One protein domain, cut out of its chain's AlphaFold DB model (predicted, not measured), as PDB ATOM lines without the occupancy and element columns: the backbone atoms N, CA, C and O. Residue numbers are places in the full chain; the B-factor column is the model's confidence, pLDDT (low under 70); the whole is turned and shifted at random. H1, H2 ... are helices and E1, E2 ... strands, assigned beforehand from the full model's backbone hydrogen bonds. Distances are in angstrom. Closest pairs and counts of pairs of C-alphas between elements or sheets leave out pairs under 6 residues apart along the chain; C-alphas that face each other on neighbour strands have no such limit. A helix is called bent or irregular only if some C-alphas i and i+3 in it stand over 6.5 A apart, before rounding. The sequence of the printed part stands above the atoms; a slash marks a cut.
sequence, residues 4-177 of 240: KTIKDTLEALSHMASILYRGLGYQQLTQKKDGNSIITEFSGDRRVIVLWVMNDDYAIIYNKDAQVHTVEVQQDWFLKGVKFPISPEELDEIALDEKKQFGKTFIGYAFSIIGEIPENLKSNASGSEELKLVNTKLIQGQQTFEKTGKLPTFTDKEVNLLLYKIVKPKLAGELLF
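AT A GLANCE: This is residues 4 to 177 of the 240 residues of the protein "Hematopoietic lineage cell-specific protein" of Wickerhamomyces ciferrii (strain ATCC 14091 / BCRC 22168 / CBS 111 / JCM 3599 / NBRC 0793 / NRRL Y-1031 F-60-10) (UniProt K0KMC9). A twisted wall of five antiparallel strands has the long helix H1 lying along one face, while its other face is bare. H3 packs on H1 away from the sheet, and H4, next to the end of H1 and the edge strand E5, leads from this part to a second, helical part in which H6 and the arm H7a pack crosswise on H4. H5 lies far out beside H6, and the second arm of the bent H7, H7b, meets the last residues of H1. The printed part has 174 residues with seven named helices and five named strands, in the order H1 E1 E2 E3 E4 E5 H2 H3 H4 H5 H6 H7, and its class is mixed, helices and strands. It is compact, with a radius of gyration of the C-alphas of 15.7 A, and spans 49 by 40 by 33 A.

HOW THE PARTS SIT: H1, residues 4 to 24, is followed by the strands E1, residues 28 to 34, E2, residues 37 to 42, E3, residues 46 to 52, E4, residues 57 to 64, and E5, residues 67 to 74. They form a meander, each strand the antiparallel neighbour of the one before, with edge strands E1 and E5. Within hydrogen-bond range are N 32 and O 39 at 2.8 A for E1 and E2, N 40 and O 48 at 2.8 A for E2 and E3, N 61 and O 49 at 2.7 A for E3 and E4, and N 60 and O 71 at 2.8 A for E4 and E5. H1 is on the sheet at a height of 7.9 A, over E3 and along the strands, at 22 degrees to E3 on the local plane; the closest C-alphas of H1 and E3 are those of Ser 14 and Val 50, 5.8 A apart. H2, residues 75 to 78, is near H1. H3, residues 88 to 96, touches residues 12 to 19 of H1 at a steep tilt of 61 degrees, closest at C-alphas Met 16 and Ala 95, 6.4 A. H4, residues 101 to 113, is the hub, touching four helices. It is on the same face of the sheet as H1, which gives two layers, helices on one face of a sheet; its height is 10.1 A and it lies over E5. H4 and H1 only just touch, with 3 pairs of C-alphas within 8 A, closest at Leu 20 and Ala 110, 6.5 A. H4 and H3 touch about perpendicular at 82 degrees, closest at C-alphas Ala 95 and Gly 103, 5.3 A. H5, residues 119 to 123, is close to but not clearly touching H6, residues 128 to 148. H6 touches H4 about perpendicular at 81 degrees, closest at C-alphas Ser 112 and Gln 142, 4.7 A. H7, residues 156 to 176, was assigned as one helix by its hydrogen bonds but is bent, with C-alphas 165 and 168 6.9 A apart; its arms are H7a, residues 156 to 165, and H7b, residues 168 to 176. H7a touches H4, closest at C-alphas Lys 104 and Val 159, 6.3 A. H7b and H1 touch only at their ends, closest at C-alphas Gly 23 and Lys 170, 5.5 A. Every O i to N i+4 pair is within hydrogen-bond range in H3, H4, H5, H7a and H7b, against 15 of 17 in H1 and 14 of 17 in H6; H2 is too short for such a pair.

IN THESE COORDINATES: H1 begins at C-alpha 4, (143.536, 167.424, 132.127), and measures 31.1 A; it has a kink of 26 degrees near residue 18 and is only just irregular, C-alphas 17 and 20 being 6.8 A apart. E4 measures 23.1 A and E5 23.4 A. H4 measures 18.0 A, and H6 28.6 A from C-alpha 128 at (191.492, 168.866, 123.425). H7b ends at C-alpha 176, (168.648, 149.128, 125.475).

THE WHOLE: The C-alphas farthest apart are those of Lys 4 and Ser 128, 48.8 A. The printed part has no cut, and no link is long; H2 to H3 and H6 to H7 are short, the others tight. Mean pLDDT of the printed part is 72.7, and 68 residues are under 70, among them residues 95 to 131 and 163 to 177.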
ATOM      1  N   LYS A   4     142.873 168.481 132.897       76.62
ATOM      2  CA  LYS A   4     143.536 167.424 132.127       76.62
ATOM      3  C   LYS A   4     144.797 167.957 131.441       76.62
ATOM      4  O   LYS A   4     145.859 167.368 131.572       76.62
ATOM      5  N   THR A   5     144.694 169.121 130.803       79.25
ATOM      6  CA  THR A   5     145.815 169.775 130.118       79.25
ATOM      7  C   THR A   5     146.936 170.158 131.083       79.25
ATOM      8  O   THR A   5     148.098 169.981 130.741       79.25
ATOM      9  N   ILE A   6     146.609 170.635 132.291       80.56
ATOM     10  CA  ILE A   6     147.614 170.972 133.317       80.56
ATOM     11  C   ILE A   6     148.399 169.720 133.728       80.56
ATOM     12  O   ILE A   6     149.624 169.757 133.781       80.56
ATOM     13  N   LYS A   7     147.713 168.593 133.959       83.88
ATOM     14  CA  LYS A   7     148.363 167.320 134.305       83.88
ATOM     15  C   LYS A   7     149.258 166.798 133.185       83.88
ATOM     16  O   LYS A   7     150.417 166.502 133.446       83.88
ATOM     17  N   ASP A   8     148.752 166.754 131.954       83.88
ATOM     18  CA  ASP A   8     149.528 166.299 130.793       83.88
ATOM     19  C   ASP A   8     150.769 167.193 130.575       83.88
ATOM     20  O   ASP A   8     151.862 166.710 130.276       83.88
ATOM     21  N   THR A   9     150.621 168.502 130.806       83.69
ATOM     22  CA  THR A   9     151.715 169.480 130.731       83.69
ATOM     23  C   THR A   9     152.746 169.250 131.834       83.69
ATOM     24  O   THR A   9     153.935 169.171 131.537       83.69
ATOM     25  N   LEU A  10     152.318 169.086 133.089       87.38
ATOM     26  CA  LEU A  10     153.214 168.774 134.208       87.38
ATOM     27  C   LEU A  10     154.000 167.484 133.962       87.38
ATOM     28  O   LEU A  10     155.196 167.438 134.247       87.38
ATOM     29  N   GLU A  11     153.355 166.451 133.416       86.56
ATOM     30  CA  GLU A  11     154.011 165.182 133.087       86.56
ATOM     31  C   GLU A  11     155.065 165.351 131.996       86.56
ATOM     32  O   GLU A  11     156.198 164.896 132.174       86.56
ATOM     33  N   ALA A  12     154.741 166.069 130.917       84.38
ATOM     34  CA  ALA A  12     155.704 166.375 129.866       84.38
ATOM     35  C   ALA A  12     156.890 167.188 130.394       84.38
ATOM     36  O   ALA A  12     158.044 166.811 130.187       84.38
ATOM     37  N   LEU A  13     156.622 168.259 131.145       83.81
ATOM     38  CA  LEU A  13     157.654 169.086 131.765       83.81
ATOM     39  C   LEU A  13     158.529 168.273 132.720       83.81
ATOM     40  O   LEU A  13     159.750 168.393 132.675       83.81
ATOM     41  N   SER A  14     157.936 167.412 133.552       87.75
ATOM     42  CA  SER A  14     158.680 166.547 134.471       87.75
ATOM     43  C   SER A  14     159.556 165.550 133.726       87.75
ATOM     44  O   SER A  14     160.691 165.315 134.145       87.75
ATOM     45  N   HIS A  15     159.054 164.959 132.641       84.50
ATOM     46  CA  HIS A  15     159.815 164.013 131.837       84.50
ATOM     47  C   HIS A  15     161.016 164.692 131.175       84.50
ATOM     48  O   HIS A  15     162.144 164.210 131.303       84.50
ATOM     49  N   MET A  16     160.784 165.855 130.561       78.50
ATOM     50  CA  MET A  16     161.822 166.654 129.918       78.50
ATOM     51  C   MET A  16     162.851 167.150 130.933       78.50
ATOM     52  O   MET A  16     164.044 166.948 130.741       78.50
ATOM     53  N   ALA A  17     162.409 167.707 132.061       79.56
ATOM     54  CA  ALA A  17     163.284 168.186 133.129       79.56
ATOM     55  C   ALA A  17     164.204 167.090 133.687       79.56
ATOM     56  O   ALA A  17     165.353 167.357 134.045       79.56
ATOM     57  N   SER A  18     163.708 165.852 133.703       82.69
ATOM     58  CA  SER A  18     164.410 164.657 134.168       82.69
ATOM     59  C   SER A  18     165.459 164.117 133.189       82.69
ATOM     60  O   SER A  18     166.324 163.342 133.602       82.69
ATOM     61  N   ILE A  19     165.417 164.512 131.908       78.62
ATOM     62  CA  ILE A  19     166.342 164.030 130.865       78.62
ATOM     63  C   ILE A  19     167.794 164.253 131.253       78.62
ATOM     64  O   ILE A  19     168.629 163.398 130.969       78.62
ATOM     65  N   LEU A  20     168.121 165.372 131.906       73.94
ATOM     66  CA  LEU A  20     169.508 165.622 132.272       73.94
ATOM     67  C   LEU A  20     169.996 164.615 133.310       73.94
ATOM     68  O   LEU A  20     171.040 164.010 133.102       73.94
ATOM     69  N   TYR A  21     169.272 164.418 134.414       78.44
ATOM     70  CA  TYR A  21     169.724 163.479 135.439       78.44
ATOM     71  C   TYR A  21     169.833 162.055 134.884       78.44
ATOM     72  O   TYR A  21     170.861 161.411 135.102       78.44
ATOM     73  N   ARG A  22     168.873 161.630 134.052       78.12
ATOM     74  CA  ARG A  22     168.961 160.373 133.287       78.12
ATOM     75  C   ARG A  22     170.200 160.335 132.383       78.12
ATOM     76  O   ARG A  22     171.021 159.423 132.461       78.12
ATOM     77  N   GLY A  23     170.423 161.387 131.599       70.19
ATOM     78  CA  GLY A  23     171.578 161.552 130.713       70.19
ATOM     79  C   GLY A  23     172.926 161.645 131.437       70.19
ATOM     80  O   GLY A  23     173.956 161.311 130.859       70.19
ATOM     81  N   LEU A  24     172.958 162.047 132.709       71.75
ATOM     82  CA  LEU A  24     174.148 162.004 133.564       71.75
ATOM     83  C   LEU A  24     174.361 160.613 134.183       71.75
ATOM     84  O   LEU A  24     175.482 160.292 134.586       71.75
ATOM     85  N   GLY A  25     173.357 159.737 134.123       70.50
ATOM     86  CA  GLY A  25     173.388 158.365 134.624       70.50
ATOM     87  C   GLY A  25     172.804 158.207 136.027       70.50
ATOM     88  O   GLY A  25     173.074 157.194 136.670       70.50
ATOM     89  N   TYR A  26     172.043 159.186 136.514       79.00
ATOM     90  CA  TYR A  26     171.289 159.039 137.752       79.00
ATOM     91  C   TYR A  26     170.017 158.251 137.497       79.00
ATOM     92  O   TYR A  26     169.226 158.583 136.616       79.00
ATOM     93  N   GLN A  27     169.815 157.224 138.311       79.88
ATOM     94  CA  GLN A  27     168.645 156.370 138.228       79.88
ATOM     95  C   GLN A  27     167.462 157.069 138.890       79.88
ATOM     96  O   GLN A  27     167.572 157.536 140.026       79.88
ATOM     97  N   GLN A  28     166.332 157.121 138.189       85.62
ATOM     98  CA  GLN A  28     165.067 157.544 138.776       85.62
ATOM     99  C   GLN A  28     164.617 156.496 139.802       85.62
ATOM    100  O   GLN A  28     164.488 155.318 139.476       85.62
ATOM    101  N   LEU A  29     164.392 156.926 141.042       83.88
ATOM    102  CA  LEU A  29     163.984 156.061 142.147       83.88
ATOM    103  C   LEU A  29     162.467 156.056 142.305       83.88
ATOM    104  O   LEU A  29     161.839 155.001 142.320       83.88
ATOM    105  N   THR A  30     161.870 157.242 142.430       87.25
ATOM    106  CA  THR A  30     160.426 157.391 142.624       87.25
ATOM    107  C   THR A  30     159.897 158.628 141.912       87.25
ATOM    108  O   THR A  30     160.628 159.586 141.655       87.25
ATOM    109  N   GLN A  31     158.603 158.612 141.594       90.25
ATOM    110  CA  GLN A  31     157.888 159.785 141.111       90.25
ATOM    111  C   GLN A  31     156.573 159.926 141.876       90.25
ATOM    112  O   GLN A  31     155.737 159.024 141.872       90.25
ATOM    113  N   LYS A  32     156.395 161.069 142.538       91.06
ATOM    114  CA  LYS A  32     155.179 161.431 143.269       91.06
ATOM    115  C   LYS A  32     154.438 162.483 142.460       91.06
ATOM    116  O   LYS A  32     155.000 163.528 142.141       91.06
ATOM    117  N   LYS A  33     153.188 162.187 142.119       91.56
ATOM    118  CA  LYS A  33     152.315 163.076 141.354       91.56
ATOM    119  C   LYS A  33     151.243 163.634 142.278       91.56
ATOM    120  O   LYS A  33     150.578 162.871 142.974       91.56
ATOM    121  N   ASP A  34     151.074 164.942 142.245       86.56
ATOM    122  CA  ASP A  34     150.007 165.666 142.922       86.56
ATOM    123  C   ASP A  34     149.284 166.580 141.918       86.56
ATOM    124  O   ASP A  34     149.748 166.781 140.795       86.56
ATOM    125  N   GLY A  35     148.127 167.131 142.290       80.06
ATOM    126  CA  GLY A  35     147.270 167.907 141.386       80.06
ATOM    127  C   GLY A  35     147.983 169.063 140.676       80.06
ATOM    128  O   GLY A  35     147.683 169.325 139.513       80.06
ATOM    129  N   ASN A  36     148.948 169.695 141.352       88.62
ATOM    130  CA  ASN A  36     149.671 170.876 140.869       88.62
ATOM    131  C   ASN A  36     151.194 170.673 140.821       88.62
ATOM    132  O   ASN A  36     151.932 171.638 140.607       88.62
ATOM    133  N   SER A  37     151.681 169.455 141.084       91.44
ATOM    134  CA  SER A  37     153.118 169.200 141.154       91.44
ATOM    135  C   SER A  37     153.506 167.778 140.780       91.44
ATOM    136  O   SER A  37     152.751 166.830 140.989       91.44
ATOM    137  N   ILE A  38     154.718 167.621 140.257       94.00
ATOM    138  CA  ILE A  38     155.356 166.319 140.082       94.00
ATOM    139  C   ILE A  38     156.753 166.384 140.678       94.00
ATOM    140  O   ILE A  38     157.559 167.235 140.311       94.00
ATOM    141  N   ILE A  39     157.040 165.463 141.590       92.81
ATOM    142  CA  ILE A  39     158.344 165.311 142.228       92.81
ATOM    143  C   ILE A  39     158.956 164.015 141.724       92.81
ATOM    144  O   ILE A  39     158.386 162.944 141.918       92.81
ATOM    145  N   THR A  40     160.129 164.109 141.113       91.81
ATOM    146  CA  THR A  40     160.908 162.965 140.640       91.81
ATOM    147  C   THR A  40     162.204 162.884 141.442       91.81
ATOM    148  O   THR A  40     163.007 163.818 141.434       91.81
ATOM    149  N   GLU A  41     162.392 161.786 142.171       90.19
ATOM    150  CA  GLU A  41     163.565 161.521 143.009       90.19
ATOM    151  C   GLU A  41     164.570 160.651 142.242       90.19
ATOM    152  O   GLU A  41     164.190 159.670 141.598       90.19
ATOM    153  N   PHE A  42     165.853 160.993 142.339       87.94
ATOM    154  CA  PHE A  42     166.967 160.307 141.685       87.94
ATOM    155  C   PHE A  42     167.996 159.820 142.706       87.94
ATOM    156  O   PHE A  42     168.025 160.268 143.855       87.94
ATOM    157  N   SER A  43     168.877 158.915 142.276       82.12
ATOM    158  CA  SER A  43     169.997 158.454 143.095       82.12
ATOM    159  C   SER A  43     170.945 159.589 143.527       82.12
ATOM    160  O   SER A  43     171.175 160.569 142.811       82.12
ATOM    161  N   GLY A  44     171.508 159.438 144.732       77.38
ATOM    162  CA  GLY A  44     172.447 160.388 145.334       77.38
ATOM    163  C   GLY A  44     171.817 161.728 145.730       77.38
ATOM    164  O   GLY A  44     172.392 162.764 145.425       77.38
ATOM    165  N   ASP A  45     170.640 161.701 146.359       81.25
ATOM    166  CA  ASP A  45     169.964 162.877 146.931       81.25
ATOM    167  C   ASP A  45     169.668 164.014 145.933       81.25
ATOM    168  O   ASP A  45     169.704 165.201 146.257       81.25
ATOM    169  N   ARG A  46     169.307 163.641 144.697       85.69
ATOM    170  CA  ARG A  46     168.886 164.567 143.633       85.69
ATOM    171  C   ARG A  46     167.382 164.514 143.422       85.69
ATOM    172  O   ARG A  46     166.779 163.441 143.465       85.69
ATOM    173  N   ARG A  47     166.754 165.664 143.171       89.19
ATOM    174  CA  ARG A  47     165.309 165.746 142.893       89.19
ATOM    175  C   ARG A  47     165.004 166.773 141.814       89.19
ATOM    176  O   ARG A  47     165.613 167.837 141.773       89.19
ATOM    177  N   VAL A  48     164.015 166.463 140.985       88.44
ATOM    178  CA  VAL A  48     163.374 167.408 140.066       88.44
ATOM    179  C   VAL A  48     161.950 167.608 140.539       88.44
ATOM    180  O   VAL A  48     161.207 166.640 140.682       88.44
ATOM    181  N   ILE A  49     161.565 168.850 140.790       90.31
ATOM    182  CA  ILE A  49     160.215 169.208 141.213       90.31
ATOM    183  C   ILE A  49     159.648 170.140 140.153       90.31
ATOM    184  O   ILE A  49     160.193 171.212 139.922       90.31
ATOM    185  N   VAL A  50     158.560 169.742 139.506       90.25
ATOM    186  CA  VAL A  50     157.824 170.596 138.575       90.25
ATOM    187  C   VAL A  50     156.553 171.064 139.257       90.25
ATOM    188  O   VAL A  50     155.788 170.250 139.770       90.25
ATOM    189  N   LEU A  51     156.344 172.375 139.275       91.25
ATOM    190  CA  LEU A  51     155.223 173.048 139.919       91.25
ATOM    191  C   LEU A  51     154.468 173.870 138.890       91.25
ATOM    192  O   LEU A  51     155.076 174.519 138.041       91.25
ATOM    193  N   TRP A  52     153.150 173.893 139.002       90.31
ATOM    194  CA  TRP A  52     152.323 174.865 138.302       90.31
ATOM    195  C   TRP A  52     152.156 176.124 139.168       90.31
ATOM    196  O   TRP A  52     151.745 176.031 140.325       90.31
ATOM    197  N   VAL A  53     152.485 177.295 138.615       84.00
ATOM    198  CA  VAL A  53     152.559 178.594 139.312       84.00
ATOM    199  C   VAL A  53     151.496 179.558 138.760       84.00
ATOM    200  O   VAL A  53     151.758 180.732 138.554       84.00
ATOM    201  N   MET A  54     150.264 179.068 138.548       78.44
ATOM    202  CA  MET A  54     149.125 179.838 138.001       78.44
ATOM    203  C   MET A  54     149.406 180.467 136.615       78.44
ATOM    204  O   MET A  54     150.514 180.409 136.111       78.44
ATOM    205  N   ASN A  55     148.388 181.023 135.943       76.81
ATOM    206  CA  ASN A  55     148.529 181.732 134.651       76.81
ATOM    207  C   ASN A  55     149.338 180.997 133.559       76.81
ATOM    208  O   ASN A  55     150.001 181.633 132.749       76.81
ATOM    209  N   ASP A  56     149.263 179.664 133.531       71.50
ATOM    210  CA  ASP A  56     150.006 178.811 132.592       71.50
ATOM    211  C   ASP A  56     151.549 178.931 132.699       71.50
ATOM    212  O   ASP A  56     152.289 178.507 131.804       71.50
ATOM    213  N   ASP A  57     152.029 179.434 133.841       82.69
ATOM    214  CA  ASP A  57     153.430 179.434 134.240       82.69
ATOM    215  C   ASP A  57     153.757 178.185 135.068       82.69
ATOM    216  O   ASP A  57     152.962 177.683 135.870       82.69
ATOM    217  N   TYR A  58     154.968 177.677 134.874       85.62
ATOM    218  CA  TYR A  58     155.482 176.494 135.544       85.62
ATOM    219  C   TYR A  58     156.870 176.787 136.105       85.62
ATOM    220  O   TYR A  58     157.658 177.516 135.508       85.62
ATOM    221  N   ALA A  59     157.194 176.189 137.243       85.75
ATOM    222  CA  ALA A  59     158.525 176.241 137.821       85.75
ATOM    223  C   ALA A  59     159.133 174.841 137.841       85.75
ATOM    224  O   ALA A  59     158.507 173.886 138.298       85.75
ATOM    225  N   ILE A  60     160.368 174.725 137.362       85.31
ATOM    226  CA  ILE A  60     161.175 173.511 137.457       85.31
ATOM    227  C   ILE A  60     162.257 173.772 138.494       85.31
ATOM    228  O   ILE A  60     163.116 174.628 138.307       85.31
ATOM    229  N   ILE A  61     162.227 173.022 139.584       85.69
ATOM    230  CA  ILE A  61     163.194 173.113 140.666       85.69
ATOM    231  C   ILE A  61     164.111 171.894 140.604       85.69
ATOM    232  O   ILE A  61     163.669 170.754 140.751       85.69
ATOM    233  N   TYR A  62     165.399 172.153 140.431       84.12
ATOM    234  CA  TYR A  62     166.468 171.176 140.559       84.12
ATOM    235  C   TYR A  62     167.051 171.263 141.961       84.12
ATOM    236  O   TYR A  62     167.576 172.301 142.362       84.12
ATOM    237  N   ASN A  63     166.956 170.170 142.707       84.56
ATOM    238  CA  ASN A  63     167.568 170.036 144.017       84.56
ATOM    239  C   ASN A  63     168.728 169.041 143.930       84.56
ATOM    240  O   ASN A  63     168.555 167.912 143.460       84.56
ATOM    241  N   LYS A  64     169.899 169.482 144.382       78.88
ATOM    242  CA  LYS A  64     171.130 168.707 144.465       78.88
ATOM    243  C   LYS A  64     171.738 168.934 145.846       78.88
ATOM    244  O   LYS A  64     172.240 170.023 146.124       78.88
ATOM    245  N   ASP A  65     171.732 167.904 146.683       76.06
ATOM    246  CA  ASP A  65     172.235 167.965 148.057       76.06
ATOM    247  C   ASP A  65     171.577 169.113 148.860       76.06
ATOM    248  O   ASP A  65     170.399 169.048 149.208       76.06
ATOM    249  N   ALA A  66     172.327 170.182 149.152       72.31
ATOM    250  CA  ALA A  66     171.849 171.380 149.847       72.31
ATOM    251  C   ALA A  66     171.536 172.559 148.902       72.31
ATOM    252  O   ALA A  66     171.120 173.624 149.363       72.31
ATOM    253  N   GLN A  67     171.770 172.406 147.596       74.38
ATOM    254  CA  GLN A  67     171.594 173.457 146.597       74.38
ATOM    255  C   GLN A  67     170.272 173.288 145.851       74.38
ATOM    256  O   GLN A  67     169.910 172.197 145.410       74.38
ATOM    257  N   VAL A  68     169.556 174.400 145.688       80.62
ATOM    258  CA  VAL A  68     168.259 174.447 145.013       80.62
ATOM    259  C   VAL A  68     168.311 175.501 143.920       80.62
ATOM    260  O   VAL A  68     168.653 176.656 144.174       80.62
ATOM    261  N   HIS A  69     167.936 175.108 142.709       77.12
ATOM    262  CA  HIS A  69     167.895 175.979 141.543       77.12
ATOM    263  C   HIS A  69     166.516 175.939 140.907       77.12
ATOM    264  O   HIS A  69     165.960 174.862 140.724       77.12
ATOM    265  N   THR A  70     165.976 177.104 140.556       79.00
ATOM    266  CA  THR A  70     164.629 177.226 139.984       79.00
ATOM    267  C   THR A  70     164.704 177.805 138.576       79.00
ATOM    268  O   THR A  70     165.382 178.806 138.341       79.00
ATOM    269  N   VAL A  71     164.010 177.163 137.638       77.19
ATOM    270  CA  VAL A  71     163.730 177.653 136.287       77.19
ATOM    271  C   VAL A  71     162.265 178.041 136.246       77.19
ATOM    272  O   VAL A  71     161.412 177.215 136.559       77.19
ATOM    273  N   GLU A  72     161.964 179.248 135.796       77.56
ATOM    274  CA  GLU A  72     160.602 179.617 135.421       77.56
ATOM    275  C   GLU A  72     160.390 179.340 133.934       77.56
ATOM    276  O   GLU A  72     161.253 179.609 133.094       77.56
ATOM    277  N   VAL A  73     159.246 178.747 133.619       73.38
ATOM    278  CA  VAL A  73     158.923 178.212 132.307       73.38
ATOM    279  C   VAL A  73     157.504 178.610 131.937       73.38
ATOM    280  O   VAL A  73     156.543 178.182 132.568       73.38
ATOM    281  N   GLN A  74     157.373 179.354 130.843       71.25
ATOM    282  CA  GLN A  74     156.073 179.615 130.233       71.25
ATOM    283  C   GLN A  74     155.709 178.473 129.284       71.25
ATOM    284  O   GLN A  74     156.518 178.079 128.432       71.25
ATOM    285  N   GLN A  75     154.483 177.959 129.393       66.19
ATOM    286  CA  GLN A  75     154.003 176.848 128.563       66.19
ATOM    287  C   GLN A  75     154.147 177.118 127.064       66.19
ATOM    288  O   GLN A  75     154.635 176.263 126.318       66.19
ATOM    289  N   ASP A  76     153.785 178.329 126.640       64.25
ATOM    290  CA  ASP A  76     153.810 178.760 125.240       64.25
ATOM    291  C   ASP A  76     155.214 178.821 124.641       64.25
ATOM    292  O   ASP A  76     155.363 178.862 123.417       64.25
ATOM    293  N   TRP A  77     156.249 178.827 125.481       62.25
ATOM    294  CA  TRP A  77     157.638 178.839 125.040       62.25
ATOM    295  C   TRP A  77     158.272 177.445 125.089       62.25
ATOM    296  O   TRP A  77     159.025 177.082 124.186       62.25
ATOM    297  N   PHE A  78     157.921 176.636 126.092       60.84
ATOM    298  CA  PHE A  78     158.532 175.322 126.337       60.84
ATOM    299  C   PHE A  78     157.895 174.190 125.527       60.84
ATOM    300  O   PHE A  78     158.593 173.286 125.077       60.84
ATOM    301  N   LEU A  79     156.579 174.248 125.304       66.56
ATOM    302  CA  LEU A  79     155.802 173.186 124.649       66.56
ATOM    303  C   LEU A  79     155.090 173.688 123.388       66.56
ATOM    304  O   LEU A  79     154.101 173.108 122.936       66.56
ATOM    305  N   LYS A  80     155.593 174.773 122.790       67.31
ATOM    306  CA  LYS A  80     154.999 175.363 121.590       67.31
ATOM    307  C   LYS A  80     154.903 174.334 120.463       67.31
ATOM    308  O   LYS A  80     155.914 173.844 119.965       67.31
ATOM    309  N   GLY A  81     153.679 174.046 120.027       65.00
ATOM    310  CA  GLY A  81     153.419 173.095 118.944       65.00
ATOM    311  C   GLY A  81     153.456 171.620 119.357       65.00
ATOM    312  O   GLY A  81     153.316 170.761 118.489       65.00
ATOM    313  N   VAL A  82     153.601 171.317 120.652       71.00
ATOM    314  CA  VAL A  82     153.397 169.968 121.193       71.00
ATOM    315  C   VAL A  82     151.895 169.691 121.258       71.00
ATOM    316  O   VAL A  82     151.131 170.478 121.817       71.00
ATOM    317  N   LYS A  83     151.456 168.582 120.657       74.88
ATOM    318  CA  LYS A  83     150.071 168.109 120.758       74.88
ATOM    319  C   LYS A  83     149.993 167.044 121.839       74.88
ATOM    320  O   LYS A  83     150.776 166.106 121.819       74.88
ATOM    321  N   PHE A  84     149.035 167.190 122.745       75.62
ATOM    322  CA  PHE A  84     148.768 166.207 123.790       75.62
ATOM    323  C   PHE A  84     147.650 165.238 123.372       75.62
ATOM    324  O   PHE A  84     146.701 165.674 122.708       75.62
ATOM    325  N   PRO A  85     147.701 163.958 123.792       75.25
ATOM    326  CA  PRO A  85     148.781 163.320 124.558       75.25
ATOM    327  C   PRO A  85     150.027 163.067 123.692       75.25
ATOM    328  O   PRO A  85     149.900 162.854 122.491       75.25
ATOM    329  N   ILE A  86     151.206 163.092 124.313       73.75
ATOM    330  CA  ILE A  86     152.511 162.870 123.673       73.75
ATOM    331  C   ILE A  86     153.237 161.736 124.400       73.75
ATOM    332  O   ILE A  86     153.114 161.623 125.625       73.75
ATOM    333  N   SER A  87     153.956 160.882 123.669       77.00
ATOM    334  CA  SER A  87     154.694 159.783 124.295       77.00
ATOM    335  C   SER A  87     155.999 160.269 124.958       77.00
ATOM    336  O   SER A  87     156.559 161.295 124.557       77.00
ATOM    337  N   PRO A  88     156.517 159.553 125.975       75.12
ATOM    338  CA  PRO A  88     157.836 159.827 126.548       75.12
ATOM    339  C   PRO A  88     158.959 159.828 125.502       75.12
ATOM    340  O   PRO A  88     159.825 160.697 125.530       75.12
ATOM    341  N   GLU A  89     158.916 158.908 124.537       75.69
ATOM    342  CA  GLU A  89     159.907 158.839 123.458       75.69
ATOM    343  C   GLU A  89     159.860 160.086 122.568       75.69
ATOM    344  O   GLU A  89     160.899 160.676 122.274       75.69
ATOM    345  N   GLU A  90     158.659 160.539 122.194       75.38
ATOM    346  CA  GLU A  90     158.473 161.771 121.421       75.38
ATOM    347  C   GLU A  90     158.960 163.001 122.207       75.38
ATOM    348  O   GLU A  90     159.550 163.919 121.636       75.38
ATOM    349  N   LEU A  91     158.766 163.027 123.530       77.56
ATOM    350  CA  LEU A  91     159.294 164.087 124.394       77.56
ATOM    351  C   LEU A  91     160.823 164.077 124.467       77.56
ATOM    352  O   LEU A  91     161.434 165.147 124.399       77.56
ATOM    353  N   ASP A  92     161.437 162.897 124.577       74.38
ATOM    354  CA  ASP A  92     162.892 162.739 124.540       74.38
ATOM    355  C   ASP A  92     163.442 163.221 123.184       74.38
ATOM    356  O   ASP A  92     164.400 163.994 123.147       74.38
ATOM    357  N   GLU A  93     162.801 162.886 122.060       75.00
ATOM    358  CA  GLU A  93     163.190 163.393 120.736       75.00
ATOM    359  C   GLU A  93     163.100 164.921 120.634       75.00
ATOM    360  O   GLU A  93     164.034 165.567 120.156       75.00
ATOM    361  N   ILE A  94     162.009 165.519 121.122       74.62
ATOM    362  CA  ILE A  94     161.816 166.976 121.121       74.62
ATOM    363  C   ILE A  94     162.865 167.674 121.986       74.62
ATOM    364  O   ILE A  94     163.364 168.736 121.609       74.62
ATOM    365  N   ALA A  95     163.199 167.093 123.136       67.81
ATOM    366  CA  ALA A  95     164.197 167.646 124.034       67.81
ATOM    367  C   ALA A  95     165.620 167.577 123.466       67.81
ATOM    368  O   ALA A  95     166.459 168.427 123.775       67.81
ATOM    369  N   LEU A  96     165.882 166.574 122.626       67.94
ATOM    370  CA  LEU A  96     167.169 166.334 121.980       67.94
ATOM    371  C   LEU A  96     167.286 166.987 120.588       67.94
ATOM    372  O   LEU A  96     168.355 166.898 119.977       67.94
ATOM    373  N   ASP A  97     166.223 167.621 120.078       68.38
ATOM    374  CA  ASP A  97     166.194 168.287 118.770       68.38
ATOM    375  C   ASP A  97     166.903 169.654 118.807       68.38
ATOM    376  O   ASP A  97     166.460 170.618 119.436       68.38
ATOM    377  N   GLU A  98     168.008 169.746 118.064       57.31
ATOM    378  CA  GLU A  98     168.873 170.925 117.943       57.31
ATOM    379  C   GLU A  98     168.207 172.128 117.260       57.31
ATOM    380  O   GLU A  98     168.609 173.277 117.482       57.31
ATOM    381  N   LYS A  99     167.190 171.884 116.418       59.47
ATOM    382  CA  LYS A  99     166.486 172.945 115.681       59.47
ATOM    383  C   LYS A  99     165.528 173.710 116.578       59.47
ATOM    384  O   LYS A  99     165.080 174.800 116.217       59.47
ATOM    385  N   LYS A 100     165.219 173.160 117.750       61.38
ATOM    386  CA  LYS A 100     164.337 173.786 118.722       61.38
ATOM    387  C   LYS A 100     165.170 174.596 119.710       61.38
ATOM    388  O   LYS A 100     166.111 174.106 120.325       61.38
ATOM    389  N   GLN A 101     164.774 175.854 119.904       56.88
ATOM    390  CA  GLN A 101     165.342 176.767 120.910       56.88
ATOM    391  C   GLN A 101     165.333 176.152 122.325       56.88
ATOM    392  O   GLN A 101     166.180 176.467 123.166       56.88
ATOM    393  N   PHE A 102     164.402 175.220 122.528       57.97
ATOM    394  CA  PHE A 102     164.263 174.356 123.681       57.97
ATOM    395  C   PHE A 102     165.555 173.622 124.068       57.97
ATOM    396  O   PHE A 102     166.066 173.842 125.165       57.97
ATOM    397  N   GLY A 103     166.120 172.804 123.169       57.91
ATOM    398  CA  GLY A 103     167.267 171.948 123.488       57.91
ATOM    399  C   GLY A 103     168.472 172.770 123.943       57.91
ATOM    400  O   GLY A 103     169.068 172.490 124.978       57.91
ATOM    401  N   LYS A 104     168.771 173.871 123.243       60.25
ATOM    402  CA  LYS A 104     169.910 174.751 123.565       60.25
ATOM    403  C   LYS A 104     169.792 175.384 124.956       60.25
ATOM    404  O   LYS A 104     170.764 175.389 125.709       60.25
ATOM    405  N   THR A 105     168.607 175.890 125.300       60.41
ATOM    406  CA  THR A 105     168.354 176.549 126.593       60.41
ATOM    407  C   THR A 105     168.334 175.530 127.724       60.41
ATOM    408  O   THR A 105     168.979 175.734 128.746       60.41
ATOM    409  N   PHE A 106     167.654 174.403 127.513       59.44
ATOM    410  CA  PHE A 106     167.514 173.339 128.495       59.44
ATOM    411  C   PHE A 106     168.859 172.690 128.829       59.44
ATOM    412  O   PHE A 106     169.236 172.620 129.991       59.44
ATOM    413  N   ILE A 107     169.635 172.293 127.821       61.16
ATOM    414  CA  ILE A 107     170.946 171.651 128.000       61.16
ATOM    415  C   ILE A 107     171.945 172.640 128.599       61.16
ATOM    416  O   ILE A 107     172.691 172.288 129.513       61.16
ATOM    417  N   GLY A 108     171.932 173.890 128.130       60.69
ATOM    418  CA  GLY A 108     172.789 174.935 128.674       60.69
ATOM    419  C   GLY A 108     172.497 175.237 130.144       60.69
ATOM    420  O   GLY A 108     173.431 175.316 130.946       60.69
ATOM    421  N   TYR A 109     171.214 175.336 130.509       61.97
ATOM    422  CA  TYR A 109     170.747 175.490 131.889       61.97
ATOM    423  C   TYR A 109     171.201 174.294 132.732       61.97
ATOM    424  O   TYR A 109     171.910 174.438 133.720       61.97
ATOM    425  N   ALA A 110     170.868 173.095 132.280       63.66
ATOM    426  CA  ALA A 110     171.052 171.849 132.994       63.66
ATOM    427  C   ALA A 110     172.538 171.554 133.299       63.66
ATOM    428  O   ALA A 110     172.888 171.305 134.450       63.66
ATOM    429  N   PHE A 111     173.450 171.676 132.329       64.69
ATOM    430  CA  PHE A 111     174.879 171.422 132.574       64.69
ATOM    431  C   PHE A 111     175.580 172.511 133.391       64.69
ATOM    432  O   PHE A 111     176.546 172.219 134.097       64.69
ATOM    433  N   SER A 112     175.108 173.752 133.310       63.12
ATOM    434  CA  SER A 112     175.769 174.878 133.979       63.12
ATOM    435  C   SER A 112     175.248 175.128 135.386       63.12
ATOM    436  O   SER A 112     175.961 175.698 136.200       63.12
ATOM    437  N   ILE A 113     174.018 174.705 135.672       59.34
ATOM    438  CA  ILE A 113     173.350 174.949 136.954       59.34
ATOM    439  C   ILE A 113     173.430 173.724 137.848       59.34
ATOM    440  O   ILE A 113     173.703 173.853 139.034       59.34
ATOM    441  N   ILE A 114     173.296 172.519 137.288       62.09
ATOM    442  CA  ILE A 114     173.480 171.288 138.069       62.09
ATOM    443  C   ILE A 114     174.978 171.035 138.336       62.09
ATOM    444  O   ILE A 114     175.339 170.393 139.327       62.09
ATOM    445  N   GLY A 115     175.872 171.576 137.495       54.09
ATOM    446  CA  GLY A 115     177.322 171.602 137.734       54.09
ATOM    447  C   GLY A 115     177.974 170.216 137.817       54.09
ATOM    448  O   GLY A 115     179.094 170.066 138.307       54.09
ATOM    449  N   GLU A 116     177.273 169.168 137.385       61.00
ATOM    450  CA  GLU A 116     177.756 167.793 137.437       61.00
ATOM    451  C   GLU A 116     178.232 167.358 136.071       61.00
ATOM    452  O   GLU A 116     177.472 166.962 135.192       61.00
ATOM    453  N   ILE A 117     179.545 167.445 135.912       62.12
ATOM    454  CA  ILE A 117     180.237 166.910 134.754       62.12
ATOM    455  C   ILE A 117     180.550 165.449 135.075       62.12
ATOM    456  O   ILE A 117     181.294 165.210 136.034       62.12
ATOM    457  N   PRO A 118     180.012 164.482 134.309       57.84
ATOM    458  CA  PRO A 118     180.242 163.067 134.557       57.84
ATOM    459  C   PRO A 118     181.738 162.755 134.669       57.84
ATOM    460  O   PRO A 118     182.534 163.220 133.852       57.84
ATOM    461  N   GLU A 119     182.139 161.959 135.661       56.84
ATOM    462  CA  GLU A 119     183.560 161.652 135.892       56.84
ATOM    463  C   GLU A 119     184.222 160.985 134.686       56.84
ATOM    464  O   GLU A 119     185.375 161.272 134.383       56.84
ATOM    465  N   ASN A 120     183.468 160.186 133.926       53.72
ATOM    466  CA  ASN A 120     183.920 159.568 132.682       53.72
ATOM    467  C   ASN A 120     184.299 160.593 131.598       53.72
ATOM    468  O   ASN A 120     185.099 160.284 130.722       53.72
ATOM    469  N   LEU A 121     183.767 161.814 131.662       57.34
ATOM    470  CA  LEU A 121     184.180 162.931 130.814       57.34
ATOM    471  C   LEU A 121     185.463 163.589 131.321       57.34
ATOM    472  O   LEU A 121     186.290 163.999 130.519       57.34
ATOM    473  N   LYS A 122     185.663 163.654 132.642       55.12
ATOM    474  CA  LYS A 122     186.916 164.145 133.234       55.12
ATOM    475  C   LYS A 122     188.073 163.167 133.004       55.12
ATOM    476  O   LYS A 122     189.197 163.607 132.791       55.12
ATOM    477  N   SER A 123     187.803 161.859 133.032       50.50
ATOM    478  CA  SER A 123     188.818 160.804 132.936       50.50
ATOM    479  C   SER A 123     189.130 160.359 131.503       50.50
ATOM    480  O   SER A 123     190.269 159.993 131.233       50.50
ATOM    481  N   ASN A 124     188.148 160.390 130.586       49.47
ATOM    482  CA  ASN A 124     188.306 159.951 129.188       49.47
ATOM    483  C   ASN A 124     188.261 161.106 128.174       49.47
ATOM    484  O   ASN A 124     188.108 160.853 126.976       49.47
ATOM    485  N   ALA A 125     188.368 162.367 128.608       50.94
ATOM    486  CA  ALA A 125     188.594 163.485 127.692       50.94
ATOM    487  C   ALA A 125     190.019 163.414 127.127       50.94
ATOM    488  O   ALA A 125     190.917 164.153 127.510       50.94
ATOM    489  N   SER A 126     190.234 162.486 126.202       50.47
ATOM    490  CA  SER A 126     191.465 162.376 125.422       50.47
ATOM    491  C   SER A 126     191.535 163.445 124.319       50.47
ATOM    492  O   SER A 126     192.571 163.599 123.679       50.47
ATOM    493  N   GLY A 127     190.435 164.168 124.070       56.91
ATOM    494  CA  GLY A 127     190.333 165.231 123.077       56.91
ATOM    495  C   GLY A 127     190.467 166.632 123.684       56.91
ATOM    496  O   GLY A 127     189.967 166.939 124.769       56.91
ATOM    497  N   SER A 128     191.191 167.500 122.972       64.25
ATOM    498  CA  SER A 128     191.492 168.866 123.425       64.25
ATOM    499  C   SER A 128     190.272 169.795 123.441       64.25
ATOM    500  O   SER A 128     190.316 170.830 124.101       64.25
ATOM    501  N   GLU A 129     189.197 169.454 122.725       67.19
ATOM    502  CA  GLU A 129     187.989 170.281 122.621       67.19
ATOM    503  C   GLU A 129     187.011 170.014 123.770       67.19
ATOM    504  O   GLU A 129     186.453 170.959 124.324       67.19
ATOM    505  N   GLU A 130     186.868 168.760 124.205       68.69
ATOM    506  CA  GLU A 130     186.006 168.370 125.325       68.69
ATOM    507  C   GLU A 130     186.514 168.943 126.652       68.69
ATOM    508  O   GLU A 130     185.758 169.543 127.418       68.69
ATOM    509  N   LEU A 131     187.823 168.825 126.892       67.19
ATOM    510  CA  LEU A 131     188.486 169.420 128.052       67.19
ATOM    511  C   LEU A 131     188.392 170.947 128.040       67.19
ATOM    512  O   LEU A 131     188.215 171.557 129.096       67.19
ATOM    513  N   LYS A 132     188.485 171.577 126.860       70.75
ATOM    514  CA  LYS A 132     188.272 173.023 126.726       70.75
ATOM    515  C   LYS A 132     186.836 173.385 127.080       70.75
ATOM    516  O   LYS A 132     186.660 174.231 127.943       70.75
ATOM    517  N   LEU A 133     185.831 172.717 126.513       74.88
ATOM    518  CA  LEU A 133     184.422 172.992 126.808       74.88
ATOM    519  C   LEU A 133     184.119 172.889 128.312       74.88
ATOM    520  O   LEU A 133     183.493 173.775 128.893       74.88
ATOM    521  N   VAL A 134     184.614 171.833 128.958       71.94
ATOM    522  CA  VAL A 134     184.472 171.635 130.404       71.94
ATOM    523  C   VAL A 134     185.116 172.783 131.184       71.94
ATOM    524  O   VAL A 134     184.451 173.437 131.987       71.94
ATOM    525  N   ASN A 135     186.394 173.064 130.924       69.69
ATOM    526  CA  ASN A 135     187.169 173.995 131.740       69.69
ATOM    527  C   ASN A 135     186.842 175.470 131.476       69.69
ATOM    528  O   ASN A 135     186.888 176.278 132.402       69.69
ATOM    529  N   THR A 136     186.527 175.846 130.235       69.88
ATOM    530  CA  THR A 136     186.342 177.254 129.846       69.88
ATOM    531  C   THR A 136     184.886 177.673 129.727       69.88
ATOM    532  O   THR A 136     184.614 178.863 129.824       69.88
ATOM    533  N   LYS A 137     183.939 176.748 129.538       73.62
ATOM    534  CA  LYS A 137     182.522 177.099 129.352       73.62
ATOM    535  C   LYS A 137     181.621 176.546 130.436       73.62
ATOM    536  O   LYS A 137     180.860 177.321 130.996       73.62
ATOM    537  N   LEU A 138     181.715 175.258 130.767       72.75
ATOM    538  CA  LEU A 138     180.842 174.670 131.788       72.75
ATOM    539  C   LEU A 138     181.181 175.201 133.183       72.75
ATOM    540  O   LEU A 138     180.324 175.783 133.841       72.75
ATOM    541  N   ILE A 139     182.446 175.087 133.600       72.56
ATOM    542  CA  ILE A 139     182.880 175.560 134.925       72.56
ATOM    543  C   ILE A 139     182.743 177.088 135.039       72.56
ATOM    544  O   ILE A 139     182.229 177.594 136.035       72.56
ATOM    545  N   GLN A 140     183.159 177.845 134.018       71.94
ATOM    546  CA  GLN A 140     183.016 179.309 134.038       71.94
ATOM    547  C   GLN A 140     181.556 179.761 133.933       71.94
ATOM    548  O   GLN A 140     181.171 180.746 134.563       71.94
ATOM    549  N   GLY A 141     180.740 179.051 133.154       70.56
ATOM    550  CA  GLY A 141     179.308 179.299 133.018       70.56
ATOM    551  C   GLY A 141     178.585 179.104 134.342       70.56
ATOM    552  O   GLY A 141     177.801 179.968 134.724       70.56
ATOM    553  N   GLN A 142     178.936 178.053 135.086       71.50
ATOM    554  CA  GLN A 142     178.449 177.833 136.445       71.50
ATOM    555  C   GLN A 142     178.819 178.998 137.371       71.50
ATOM    556  O   GLN A 142     177.942 179.614 137.968       71.50
ATOM    557  N   GLN A 143     180.099 179.375 137.432       72.81
ATOM    558  CA  GLN A 143     180.547 180.490 138.278       72.81
ATOM    559  C   GLN A 143     179.891 181.826 137.900       72.81
ATOM    560  O   GLN A 143     179.627 182.668 138.759       72.81
ATOM    561  N   THR A 144     179.653 182.051 136.607       71.06
ATOM    562  CA  THR A 144     178.981 183.257 136.111       71.06
ATOM    563  C   THR A 144     177.512 183.253 136.505       71.06
ATOM    564  O   THR A 144     177.011 184.277 136.973       71.06
ATOM    565  N   PHE A 145     176.839 182.113 136.367       70.62
ATOM    566  CA  PHE A 145     175.457 181.949 136.790       70.62
ATOM    567  C   PHE A 145     175.309 182.161 138.301       70.62
ATOM    568  O   PHE A 145     174.501 182.987 138.711       70.62
ATOM    569  N   GLU A 146     176.147 181.524 139.122       70.19
ATOM    570  CA  GLU A 146     176.137 181.681 140.585       70.19
ATOM    571  C   GLU A 146     176.313 183.145 141.020       70.19
ATOM    572  O   GLU A 146     175.695 183.589 141.985       70.19
ATOM    573  N   LYS A 147     177.132 183.921 140.298       75.19
ATOM    574  CA  LYS A 147     177.413 185.327 140.633       75.19
ATOM    575  C   LYS A 147     176.398 186.321 140.080       75.19
ATOM    576  O   LYS A 147     176.225 187.388 140.660       75.19
ATOM    577  N   THR A 148     175.809 186.040 138.919       73.81
ATOM    578  CA  THR A 148     175.061 187.049 138.145       73.81
ATOM    579  C   THR A 148     173.640 186.634 137.781       73.81
ATOM    580  O   THR A 148     172.905 187.450 137.230       73.81
ATOM    581  N   GLY A 149     173.256 185.379 138.026       65.12
ATOM    582  CA  GLY A 149     171.983 184.796 137.591       65.12
ATOM    583  C   GLY A 149     171.841 184.660 136.071       65.12
ATOM    584  O   GLY A 149     170.787 184.264 135.582       65.12
ATOM    585  N   LYS A 150     172.879 185.001 135.294       67.31
ATOM    586  CA  LYS A 150     172.834 184.953 133.830       67.31
ATOM    587  C   LYS A 150     173.138 183.554 133.325       67.31
ATOM    588  O   LYS A 150     174.157 182.965 133.680       67.31
ATOM    589  N   LEU A 151     172.271 183.061 132.445       64.00
ATOM    590  CA  LEU A 151     172.455 181.776 131.785       64.00
ATOM    591  C   LEU A 151     173.645 181.825 130.817       64.00
ATOM    592  O   LEU A 151     173.774 182.787 130.050       64.00
ATOM    593  N   PRO A 152     174.508 180.800 130.815       65.06
ATOM    594  CA  PRO A 152     175.579 180.708 129.839       65.06
ATOM    595  C   PRO A 152     175.032 180.407 128.446       65.06
ATOM    596  O   PRO A 152     174.102 179.622 128.259       65.06
ATOM    597  N   THR A 153     175.649 181.038 127.453       68.94
ATOM    598  CA  THR A 153     175.334 180.839 126.042       68.94
ATOM    599  C   THR A 153     176.283 179.818 125.427       68.94
ATOM    600  O   THR A 153     177.510 179.946 125.504       68.94
ATOM    601  N   PHE A 154     175.693 178.809 124.791       68.88
ATOM    602  CA  PHE A 154     176.402 177.762 124.063       68.88
ATOM    603  C   PHE A 154     176.176 177.915 122.567       68.88
ATOM    604  O   PHE A 154     175.091 178.285 122.115       68.88
ATOM    605  N   THR A 155     177.209 177.611 121.797       74.44
ATOM    606  CA  THR A 155     177.113 177.462 120.348       74.44
ATOM    607  C   THR A 155     176.539 176.093 119.989       74.44
ATOM    608  O   THR A 155     176.644 175.130 120.749       74.44
ATOM    609  N   ASP A 156     175.986 175.977 118.786       72.50
ATOM    610  CA  ASP A 156     175.361 174.744 118.290       72.50
ATOM    611  C   ASP A 156     176.322 173.546 118.318       72.50
ATOM    612  O   ASP A 156     175.932 172.429 118.648       72.50
ATOM    613  N   LYS A 157     177.612 173.789 118.054       75.12
ATOM    614  CA  LYS A 157     178.662 172.765 118.137       75.12
ATOM    615  C   LYS A 157     178.865 172.247 119.561       75.12
ATOM    616  O   LYS A 157     179.025 171.047 119.755       75.12
ATOM    617  N   GLU A 158     178.850 173.139 120.548       73.81
ATOM    618  CA  GLU A 158     179.048 172.795 121.959       73.81
ATOM    619  C   GLU A 158     177.839 172.030 122.507       73.81
ATOM    620  O   GLU A 158     178.007 171.008 123.170       73.81
ATOM    621  N   VAL A 159     176.623 172.463 122.153       72.25
ATOM    622  CA  VAL A 159     175.383 171.741 122.484       72.25
ATOM    623  C   VAL A 159     175.408 170.334 121.885       72.25
ATOM    624  O   VAL A 159     175.128 169.363 122.589       72.25
ATOM    625  N   ASN A 160     175.822 170.196 120.623       67.94
ATOM    626  CA  ASN A 160     175.940 168.896 119.966       67.94
ATOM    627  C   ASN A 160     176.974 167.991 120.636       67.94
ATOM    628  O   ASN A 160     176.729 166.796 120.809       67.94
ATOM    629  N   LEU A 161     178.100 168.544 121.076       73.94
ATOM    630  CA  LEU A 161     179.096 167.768 121.800       73.94
ATOM    631  C   LEU A 161     178.516 167.207 123.108       73.94
ATOM    632  O   LEU A 161     178.650 166.010 123.363       73.94
ATOM    633  N   LEU A 162     177.805 168.027 123.888       72.25
ATOM    634  CA  LEU A 162     177.148 167.588 125.126       72.25
ATOM    635  C   LEU A 162     176.066 166.530 124.852       72.25
ATOM    636  O   LEU A 162     176.026 165.489 125.512       72.25
ATOM    637  N   LEU A 163     175.227 166.743 123.839       69.56
ATOM    638  CA  LEU A 163     174.154 165.819 123.474       69.56
ATOM    639  C   LEU A 163     174.665 164.455 123.029       69.56
ATOM    640  O   LEU A 163     174.249 163.432 123.568       69.56
ATOM    641  N   TYR A 164     175.553 164.424 122.038       69.19
ATOM    642  CA  TYR A 164     175.965 163.179 121.392       69.19
ATOM    643  C   TYR A 164     177.026 162.410 122.175       69.19
ATOM    644  O   TYR A 164     177.141 161.201 121.990       69.19
ATOM    645  N   LYS A 165     177.799 163.067 123.047       68.44
ATOM    646  CA  LYS A 165     178.812 162.381 123.867       68.44
ATOM    647  C   LYS A 165     178.304 161.976 125.243       68.44
ATOM    648  O   LYS A 165     178.822 161.013 125.800       68.44
ATOM    649  N   ILE A 166     177.322 162.693 125.792       66.88
ATOM    650  CA  ILE A 166     176.878 162.503 127.177       66.88
ATOM    651  C   ILE A 166     175.468 161.938 127.214       66.88
ATOM    652  O   ILE A 166     175.261 160.835 127.709       66.88
ATOM    653  N   VAL A 167     174.514 162.690 126.663       67.38
ATOM    654  CA  VAL A 167     173.084 162.455 126.882       67.38
ATOM    655  C   VAL A 167     172.579 161.281 126.039       67.38
ATOM    656  O   VAL A 167     172.110 160.288 126.589       67.38
ATOM    657  N   LYS A 168     172.743 161.332 124.710       66.19
ATOM    658  CA  LYS A 168     172.245 160.300 123.782       66.19
ATOM    659  C   LYS A 168     172.824 158.903 124.040       66.19
ATOM    660  O   LYS A 168     172.037 157.963 124.080       66.19
ATOM    661  N   PRO A 169     174.143 158.715 124.255       60.47
ATOM    662  CA  PRO A 169     174.689 157.383 124.515       60.47
ATOM    663  C   PRO A 169     174.166 156.757 125.811       60.47
ATOM    664  O   PRO A 169     173.968 155.544 125.868       60.47
ATOM    665  N   LYS A 170     173.929 157.568 126.851       65.94
ATOM    666  CA  LYS A 170     173.424 157.085 128.141       65.94
ATOM    667  C   LYS A 170     171.925 156.804 128.110       65.94
ATOM    668  O   LYS A 170     171.537 155.739 128.574       65.94
ATOM    669  N   LEU A 171     171.123 157.665 127.480       65.38
ATOM    670  CA  LEU A 171     169.694 157.405 127.259       65.38
ATOM    671  C   LEU A 171     169.471 156.180 126.365       65.38
ATOM    672  O   LEU A 171     168.672 155.313 126.698       65.38
ATOM    673  N   ALA A 172     170.241 156.035 125.281       59.66
ATOM    674  CA  ALA A 172     170.216 154.824 124.461       59.66
ATOM    675  C   ALA A 172     170.628 153.580 125.271       59.66
ATOM    676  O   ALA A 172     170.062 152.509 125.092       59.66
ATOM    677  N   GLY A 173     171.585 153.716 126.194       55.50
ATOM    678  CA  GLY A 173     171.982 152.648 127.113       55.50
ATOM    679  C   GLY A 173     170.974 152.341 128.231       55.50
ATOM    680  O   GLY A 173     171.022 151.245 128.786       55.50
ATOM    681  N   GLU A 174     170.089 153.271 128.592       57.62
ATOM    682  CA  GLU A 174     168.916 153.029 129.447       57.62
ATOM    683  C   GLU A 174     167.801 152.328 128.668       57.62
ATOM    684  O   GLU A 174     167.254 151.348 129.160       57.62
ATOM    685  N   LEU A 175     167.527 152.764 127.436       56.47
ATOM    686  CA  LEU A 175     166.529 152.151 126.553       56.47
ATOM    687  C   LEU A 175     166.893 150.706 126.187       56.47
ATOM    688  O   LEU A 175     166.050 149.817 126.231       56.47
ATOM    689  N   LEU A 176     168.159 150.462 125.839       52.19
ATOM    690  CA  LEU A 176     168.648 149.128 125.475       52.19
ATOM    691  C   LEU A 176     168.858 148.222 126.695       52.19
ATOM    692  O   LEU A 176     168.825 147.001 126.558       52.19
ATOM    693  N   PHE A 177     169.088 148.804 127.875       51.31
ATOM    694  CA  PHE A 177     169.283 148.073 129.128       51.31
ATOM    695  C   PHE A 177     168.585 148.808 130.279       51.31
ATOM    696  O   PHE A 177     169.249 149.552 131.020       51.31
TER     697      PHE A 177